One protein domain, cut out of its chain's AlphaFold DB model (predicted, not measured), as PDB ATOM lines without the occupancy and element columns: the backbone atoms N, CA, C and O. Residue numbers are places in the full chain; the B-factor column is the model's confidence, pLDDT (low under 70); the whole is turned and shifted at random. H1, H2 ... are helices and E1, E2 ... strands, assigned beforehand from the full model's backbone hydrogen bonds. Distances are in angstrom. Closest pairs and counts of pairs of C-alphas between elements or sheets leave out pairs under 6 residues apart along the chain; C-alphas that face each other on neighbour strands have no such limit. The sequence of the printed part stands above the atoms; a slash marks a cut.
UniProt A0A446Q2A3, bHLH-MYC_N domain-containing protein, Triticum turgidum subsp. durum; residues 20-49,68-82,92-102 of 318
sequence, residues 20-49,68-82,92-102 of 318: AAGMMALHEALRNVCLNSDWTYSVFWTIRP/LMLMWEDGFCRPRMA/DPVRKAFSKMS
ATOM      1  N   ALA A  20      10.237  23.060  38.655       82.94
ATOM      2  CA  ALA A  20      10.142  23.931  39.824       82.94
ATOM      3  C   ALA A  20       9.987  23.141  41.135       82.94
ATOM      4  O   ALA A  20      10.687  23.412  42.107       82.94
ATOM      5  N   ALA A  21       9.120  22.126  41.158       88.69
ATOM      6  CA  ALA A  21       8.958  21.252  42.319       88.69
ATOM      7  C   ALA A  21      10.243  20.469  42.635       88.69
ATOM      8  O   ALA A  21      10.598  20.310  43.801       88.69
ATOM      9  N   GLY A  22      10.959  20.014  41.602       90.06
ATOM     10  CA  GLY A  22      12.251  19.348  41.737       90.06
ATOM     11  C   GLY A  22      13.317  20.254  42.349       90.06
ATOM     12  O   GLY A  22      14.017  19.825  43.261       90.06
ATOM     13  N   MET A  23      13.391  21.514  41.915       90.44
ATOM     14  CA  MET A  23      14.304  22.504  42.498       90.44
ATOM     15  C   MET A  23      13.969  22.786  43.967       90.44
ATOM     16  O   MET A  23      14.860  22.776  44.808       90.44
ATOM     17  N   MET A  24      12.687  22.949  44.309       90.25
ATOM     18  CA  MET A  24      12.265  23.150  45.704       90.25
ATOM     19  C   MET A  24      12.611  21.945  46.589       90.25
ATOM     20  O   MET A  24      13.081  22.111  47.713       90.25
ATOM     21  N   ALA A  25      12.404  20.727  46.082       95.31
ATOM     22  CA  ALA A  25      12.755  19.504  46.796       95.31
ATOM     23  C   ALA A  25      14.276  19.350  46.971       95.31
ATOM     24  O   ALA A  25      14.721  18.908  48.030       95.31
ATOM     25  N   LEU A  26      15.069  19.732  45.963       94.94
ATOM     26  CA  LEU A  26      16.531  19.750  46.045       94.94
ATOM     27  C   LEU A  26      17.001  20.715  47.137       94.94
ATOM     28  O   LEU A  26      17.772  20.312  48.011       94.94
ATOM     29  N   HIS A  27      16.485  21.943  47.123       94.31
ATOM     30  CA  HIS A  27      16.832  22.956  48.109       94.31
ATOM     31  C   HIS A  27      16.499  22.496  49.534       94.31
ATOM     32  O   HIS A  27      17.319  22.588  50.449       94.31
ATOM     33  N   GLU A  28      15.314  21.914  49.722       94.81
ATOM     34  CA  GLU A  28      14.880  21.399  51.020       94.81
ATOM     35  C   GLU A  28      15.730  20.205  51.484       94.81
ATOM     36  O   GLU A  28      16.062  20.093  52.666       94.81
ATOM     37  N   ALA A  29      16.161  19.327  50.576       96.69
ATOM     38  CA  ALA A  29      17.085  18.247  50.915       96.69
ATOM     39  C   ALA A  29      18.448  18.789  51.379       96.69
ATOM     40  O   ALA A  29      18.961  18.362  52.417       96.69
ATOM     41  N   LEU A  30      19.009  19.766  50.658       95.31
ATOM     42  CA  LEU A  30      20.268  20.431  51.012       95.31
ATOM     43  C   LEU A  30      20.179  21.127  52.374       95.31
ATOM     44  O   LEU A  30      21.089  21.000  53.200       95.31
ATOM     45  N   ARG A  31      19.059  21.800  52.643       93.50
ATOM     46  CA  ARG A  31      18.763  22.409  53.940       93.50
ATOM     47  C   ARG A  31      18.728  21.376  55.061       93.50
ATOM     48  O   ARG A  31      19.389  21.566  56.083       93.50
ATOM     49  N   ASN A  32      18.013  20.272  54.864       95.31
ATOM     50  CA  ASN A  32      17.894  19.208  55.860       95.31
ATOM     51  C   ASN A  32      19.239  18.556  56.197       95.31
ATOM     52  O   ASN A  32      19.472  18.232  57.360       95.31
ATOM     53  N   VAL A  33      20.159  18.427  55.233       94.19
ATOM     54  CA  VAL A  33      21.533  17.969  55.511       94.19
ATOM     55  C   VAL A  33      22.203  18.874  56.543       94.19
ATOM     56  O   VAL A  33      22.732  18.377  57.534       94.19
ATOM     57  N   CYS A  34      22.145  20.192  56.355       92.12
ATOM     58  CA  CYS A  34      22.768  21.151  57.266       92.12
ATOM     59  C   CYS A  34      22.034  21.290  58.608       92.12
ATOM     60  O   CYS A  34      22.670  21.579  59.615       92.12
ATOM     61  N   LEU A  35      20.711  21.112  58.649       89.62
ATOM     62  CA  LEU A  35      19.943  21.167  59.901       89.62
ATOM     63  C   LEU A  35      20.153  19.925  60.772       89.62
ATOM     64  O   LEU A  35      20.175  20.036  61.994       89.62
ATOM     65  N   ASN A  36      20.350  18.764  60.145       93.06
ATOM     66  CA  ASN A  36      20.550  17.487  60.832       93.06
ATOM     67  C   ASN A  36      22.031  17.178  61.116       93.06
ATOM     68  O   ASN A  36      22.362  16.065  61.522       93.06
ATOM     69  N   SER A  37      22.932  18.130  60.867       90.25
ATOM     70  CA  SER A  37      24.371  17.981  61.079       90.25
ATOM     71  C   SER A  37      25.013  19.290  61.543       90.25
ATOM     72  O   SER A  37      24.368  20.335  61.597       90.25
ATOM     73  N   ASP A  38      26.309  19.248  61.845       90.06
ATOM     74  CA  ASP A  38      27.095  20.433  62.209       90.06
ATOM     75  C   ASP A  38      27.685  21.160  60.988       90.06
ATOM     76  O   ASP A  38      28.454  22.114  61.123       90.06
ATOM     77  N   TRP A  39      27.337  20.721  59.774       92.06
ATOM     78  CA  TRP A  39      27.796  21.362  58.548       92.06
ATOM     79  C   TRP A  39      27.150  22.741  58.381       92.06
ATOM     80  O   TRP A  39      25.949  22.936  58.584       92.06
ATOM     81  N   THR A  40      27.966  23.723  58.001       88.25
ATOM     82  CA  THR A  40      27.531  25.113  57.810       88.25
ATOM     83  C   THR A  40      26.988  25.377  56.411       88.25
ATOM     84  O   THR A  40      26.239  26.336  56.230       88.25
ATOM     85  N   TYR A  41      27.337  24.543  55.434       92.00
ATOM     86  CA  TYR A  41      26.854  24.643  54.064       92.00
ATOM     87  C   TYR A  41      26.715  23.262  53.414       92.00
ATOM     88  O   TYR A  41      27.396  22.307  53.789       92.00
ATOM     89  N   SER A  42      25.849  23.179  52.411       93.38
ATOM     90  CA  SER A  42      25.668  22.031  51.525       93.38
ATOM     91  C   SER A  42      25.504  22.529  50.089       93.38
ATOM     92  O   SER A  42      25.005  23.630  49.853       93.38
ATOM     93  N   VAL A  43      25.984  21.750  49.119       94.69
ATOM     94  CA  VAL A  43      26.035  22.148  47.703       94.69
ATOM     95  C   VAL A  43      25.636  20.983  46.827       94.69
ATOM     96  O   VAL A  43      26.043  19.851  47.096       94.69
ATOM     97  N   PHE A  44      24.934  21.273  45.738       94.75
ATOM     98  CA  PHE A  44      24.687  20.315  44.677       94.75
ATOM     99  C   PHE A  44      25.370  20.745  43.374       94.75
ATOM    100  O   PHE A  44      25.149  21.844  42.860       94.75
ATOM    101  N   TRP A  45      26.203  19.849  42.844       94.94
ATOM    102  CA  TRP A  45      26.912  20.020  41.578       94.94
ATOM    103  C   TRP A  45      26.339  19.064  40.534       94.94
ATOM    104  O   TRP A  45      26.352  17.848  40.723       94.94
ATOM    105  N   THR A  46      25.890  19.607  39.408       92.38
ATOM    106  CA  THR A  46      25.420  18.835  38.256       92.38
ATOM    107  C   THR A  46      26.580  18.551  37.309       92.38
ATOM    108  O   THR A  46      27.356  19.442  36.966       92.38
ATOM    109  N   ILE A  47      26.678  17.316  36.821       91.31
ATOM    110  CA  ILE A  47      27.618  16.939  35.761       91.31
ATOM    111  C   ILE A  47      26.977  17.263  34.409       91.31
ATOM    112  O   ILE A  47      25.917  16.732  34.079       91.31
ATOM    113  N   ARG A  48      27.617  18.115  33.604       88.44
ATOM    114  CA  ARG A  48      27.165  18.470  32.252       88.44
ATOM    115  C   ARG A  48      28.251  18.194  31.210       88.44
ATOM    116  O   ARG A  48      29.428  18.399  31.497       88.44
ATOM    117  N   PRO A  49      27.900  17.768  29.986       86.38
ATOM    118  CA  PRO A  49      28.867  17.684  28.899       86.38
ATOM    119  C   PRO A  49      29.460  19.061  28.583       86.38
ATOM    120  O   PRO A  49      28.741  20.060  28.517       86.38
ATOM    121  N   LEU A  68      33.581  16.263  30.771       86.19
ATOM    122  CA  LEU A  68      32.472  16.607  31.648       86.19
ATOM    123  C   LEU A  68      32.859  17.840  32.462       86.19
ATOM    124  O   LEU A  68      34.025  18.039  32.802       86.19
ATOM    125  N   MET A  69      31.878  18.679  32.762       86.31
ATOM    126  CA  MET A  69      32.029  19.853  33.610       86.31
ATOM    127  C   MET A  69      31.085  19.736  34.794       86.31
ATOM    128  O   MET A  69      29.921  19.371  34.631       86.31
ATOM    129  N   LEU A  70      31.578  20.093  35.975       91.62
ATOM    130  CA  LEU A  70      30.729  20.325  37.133       91.62
ATOM    131  C   LEU A  70      30.139  21.730  37.029       91.62
ATOM    132  O   LEU A  70      30.855  22.698  36.780       91.62
ATOM    133  N   MET A  71      28.830  21.828  37.208       89.75
ATOM    134  CA  MET A  71      28.088  23.079  37.222       89.75
ATOM    135  C   MET A  71      27.329  23.178  38.536       89.75
ATOM    136  O   MET A  71      26.660  22.229  38.936       89.75
ATOM    137  N   TRP A  72      27.450  24.315  39.211       91.62
ATOM    138  CA  TRP A  72      26.658  24.589  40.403       91.62
ATOM    139  C   TRP A  72      25.175  24.686  40.023       91.62
ATOM    140  O   TRP A  72      24.842  25.418  39.091       91.62
ATOM    141  N   GLU A  73      24.315  23.943  40.720       90.44
ATOM    142  CA  GLU A  73      22.860  24.000  40.520       90.44
ATOM    143  C   GLU A  73      22.169  24.712  41.685       90.44
ATOM    144  O   GLU A  73      21.336  25.584  41.465       90.44
ATOM    145  N   ASP A  74      22.517  24.333  42.920       92.94
ATOM    146  CA  ASP A  74      21.887  24.840  44.138       92.94
ATOM    147  C   ASP A  74      22.811  24.657  45.357       92.94
ATOM    148  O   ASP A  74      23.785  23.891  45.337       92.94
ATOM    149  N   GLY A  75      22.513  25.370  46.437       91.75
ATOM    150  CA  GLY A  75      23.226  25.289  47.700       91.75
ATOM    151  C   GLY A  75      22.383  25.786  48.868       91.75
ATOM    152  O   GLY A  75      21.417  26.521  48.704       91.75
ATOM    153  N   PHE A  76      22.778  25.408  50.078       90.56
ATOM    154  CA  PHE A  76      22.203  25.954  51.298       90.56
ATOM    155  C   PHE A  76      23.319  26.319  52.270       90.56
ATOM    156  O   PHE A  76      24.193  25.504  52.558       90.56
ATOM    157  N   CYS A  77      23.266  27.534  52.810       90.56
ATOM    158  CA  CYS A  77      24.174  28.015  53.846       90.56
ATOM    159  C   CYS A  77      23.365  28.300  55.109       90.56
ATOM    160  O   CYS A  77      22.388  29.047  55.064       90.56
ATOM    161  N   ARG A  78      23.774  27.733  56.251       85.06
ATOM    162  CA  ARG A  78      23.162  28.067  57.542       85.06
ATOM    163  C   ARG A  78      23.468  29.529  57.862       85.06
ATOM    164  O   ARG A  78      24.650  29.872  57.952       85.06
ATOM    165  N   PRO A  79      22.449  30.369  58.105       70.50
ATOM    166  CA  PRO A  79      22.682  31.704  58.621       70.50
ATOM    167  C   PRO A  79      23.381  31.580  59.974       70.50
ATOM    168  O   PRO A  79      22.874  30.929  60.893       70.50
ATOM    169  N   ARG A  80      24.561  32.187  60.114       66.38
ATOM    170  CA  ARG A  80      25.093  32.459  61.449       66.38
ATOM    171  C   ARG A  80      24.221  33.561  62.033       66.38
ATOM    172  O   ARG A  80      24.023  34.575  61.374       66.38
ATOM    173  N   MET A  81      23.727  33.380  63.260       53.88
ATOM    174  CA  MET A  81      22.837  34.347  63.928       53.88
ATOM    175  C   MET A  81      23.362  35.797  63.941       53.88
ATOM    176  O   MET A  81      22.581  36.715  64.150       53.88
ATOM    177  N   ALA A  82      24.658  36.012  63.700       49.28
ATOM    178  CA  ALA A  82      25.287  37.327  63.663       49.28
ATOM    179  C   ALA A  82      25.215  38.061  62.304       49.28
ATOM    180  O   ALA A  82      25.437  39.263  62.288       49.28
ATOM    181  N   ASP A  92      21.112  36.810  46.922       67.25
ATOM    182  CA  ASP A  92      20.935  35.563  47.666       67.25
ATOM    183  C   ASP A  92      22.190  35.263  48.521       67.25
ATOM    184  O   ASP A  92      23.269  35.026  47.957       67.25
ATOM    185  N   PRO A  93      22.085  35.237  49.865       65.94
ATOM    186  CA  PRO A  93      23.213  34.983  50.761       65.94
ATOM    187  C   PRO A  93      23.945  33.679  50.442       65.94
ATOM    188  O   PRO A  93      25.158  33.576  50.641       65.94
ATOM    189  N   VAL A  94      23.231  32.693  49.891       65.44
ATOM    190  CA  VAL A  94      23.799  31.437  49.398       65.44
ATOM    191  C   VAL A  94      24.741  31.718  48.232       65.44
ATOM    192  O   VAL A  94      25.916  31.355  48.292       65.44
ATOM    193  N   ARG A  95      24.278  32.427  47.199       66.25
ATOM    194  CA  ARG A  95      25.102  32.804  46.038       66.25
ATOM    195  C   ARG A  95      26.285  33.678  46.430       66.25
ATOM    196  O   ARG A  95      27.367  33.483  45.880       66.25
ATOM    197  N   LYS A  96      26.125  34.582  47.398       69.94
ATOM    198  CA  LYS A  96      27.214  35.418  47.931       69.94
ATOM    199  C   LYS A  96      28.257  34.574  48.669       69.94
ATOM    200  O   LYS A  96      29.451  34.675  48.377       69.94
ATOM    201  N   ALA A  97      27.819  33.687  49.562       64.81
ATOM    202  CA  ALA A  97      28.695  32.770  50.288       64.81
ATOM    203  C   ALA A  97      29.425  31.803  49.342       64.81
ATOM    204  O   ALA A  97      30.630  31.597  49.486       64.81
ATOM    205  N   PHE A  98      28.735  31.268  48.330       65.38
ATOM    206  CA  PHE A  98      29.337  30.395  47.322       65.38
ATOM    207  C   PHE A  98      30.235  31.135  46.346       65.38
ATOM    208  O   PHE A  98      31.289  30.612  46.010       65.38
ATOM    209  N   SER A  99      29.900  32.349  45.922       61.34
ATOM    210  CA  SER A  99      30.808  33.168  45.109       61.34
ATOM    211  C   SER A  99      32.098  33.431  45.882       61.34
ATOM    212  O   SER A  99      33.192  33.213  45.369       61.34
ATOM    213  N   LYS A 100      31.990  33.765  47.172       61.06
ATOM    214  CA  LYS A 100      33.148  33.970  48.048       61.06
ATOM    215  C   LYS A 100      33.959  32.687  48.285       61.06
ATOM    216  O   LYS A 100      35.186  32.743  48.254       61.06
ATOM    217  N   MET A 101      33.312  31.537  48.490       53.50
ATOM    218  CA  MET A 101      33.995  30.247  48.684       53.50
ATOM    219  C   MET A 101      34.567  29.662  47.391       53.50
ATOM    220  O   MET A 101      35.660  29.109  47.409       53.50
ATOM    221  N   SER A 102      33.870  29.791  46.264       54.69
ATOM    222  CA  SER A 102      34.349  29.315  44.964       54.69
ATOM    223  C   SER A 102      35.602  30.069  44.539       54.69
ATOM    224  O   SER A 102      36.550  29.427  44.108       54.69
TER     225      SER A 102
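AT A GLANCE: This is residues 20 to 49, 68 to 82 and 92 to 102 of the 318 residues of the protein "bHLH-MYC_N domain-containing protein" of Triticum turgidum subsp. durum (UniProt A0A446Q2A3). A long ribbon of two antiparallel strands, E1 and E2, runs between two helices, with H1 packed along one side of it and the shorter H2 on the other side. The ribbon bends within E2, and together with the tail after it, residues 78 to 82, it makes the longest axis. The printed part has 56 residues, with two named helices and two named strands in the order H1, E1, E2, H2, and its class is mixed. It is only just compact, close to loose, with a radius of gyration of the C-alphas of 11.9 A; the outline, 39 by 26 by 19 A, is only just elongated.

HOW THE PARTS SIT: Begin with H1, residues 20 to 35, which a tight link of 5 residues joins to E1, residues 41 to 49. Their closest C-alphas are those of Leu 30 and Ser 42, 5.7 A apart. Beside E1 find its antiparallel neighbour E2, residues 68 to 77, at 158 degrees between directions; N 44 and O 74, 2.9 A, and N 71 and O 46, 2.8 A, are within hydrogen-bond range. E2 bends by 51 degrees at residue 74. Its closest C-alpha to H1 is that of Phe 76, 5.6 A from that of Arg 31. Go on to H2, residues 93 to 102: its closest C-alphas with E2 are those of Val 94 and Cys 77, 5.6 A apart. H2 and E1 are near each other, with 6 pairs of C-alphas within 10 A, while H1 and H2 are apart. In H1 and H2 every O i to N i+4 pair is within hydrogen-bond range.

IN THESE COORDINATES: Find C-alpha 20 at (10.142, 23.931, 39.824), where H1 begins; it runs 22.5 A. E1 runs 26.2 A to C-alpha 49 at (28.867, 17.684, 28.899), and E2 runs 26.3 A. H2 spans 13.8 A and ends at C-alpha 102, at (34.349, 29.315, 44.964).

THE WHOLE: The two C-alphas farthest apart are those of Pro 49 and Ala 82, 40.1 A. Residues 50 to 67 are not printed, with 4.7 A between C-alphas 49 and 68; residues 83 to 91 are not printed either, with 16.7 A between C-alphas 82 and 92. Look for pLDDT under 70 at residues 80 to 82 and 92 to 102 of this model; the mean of the printed part is 83.6.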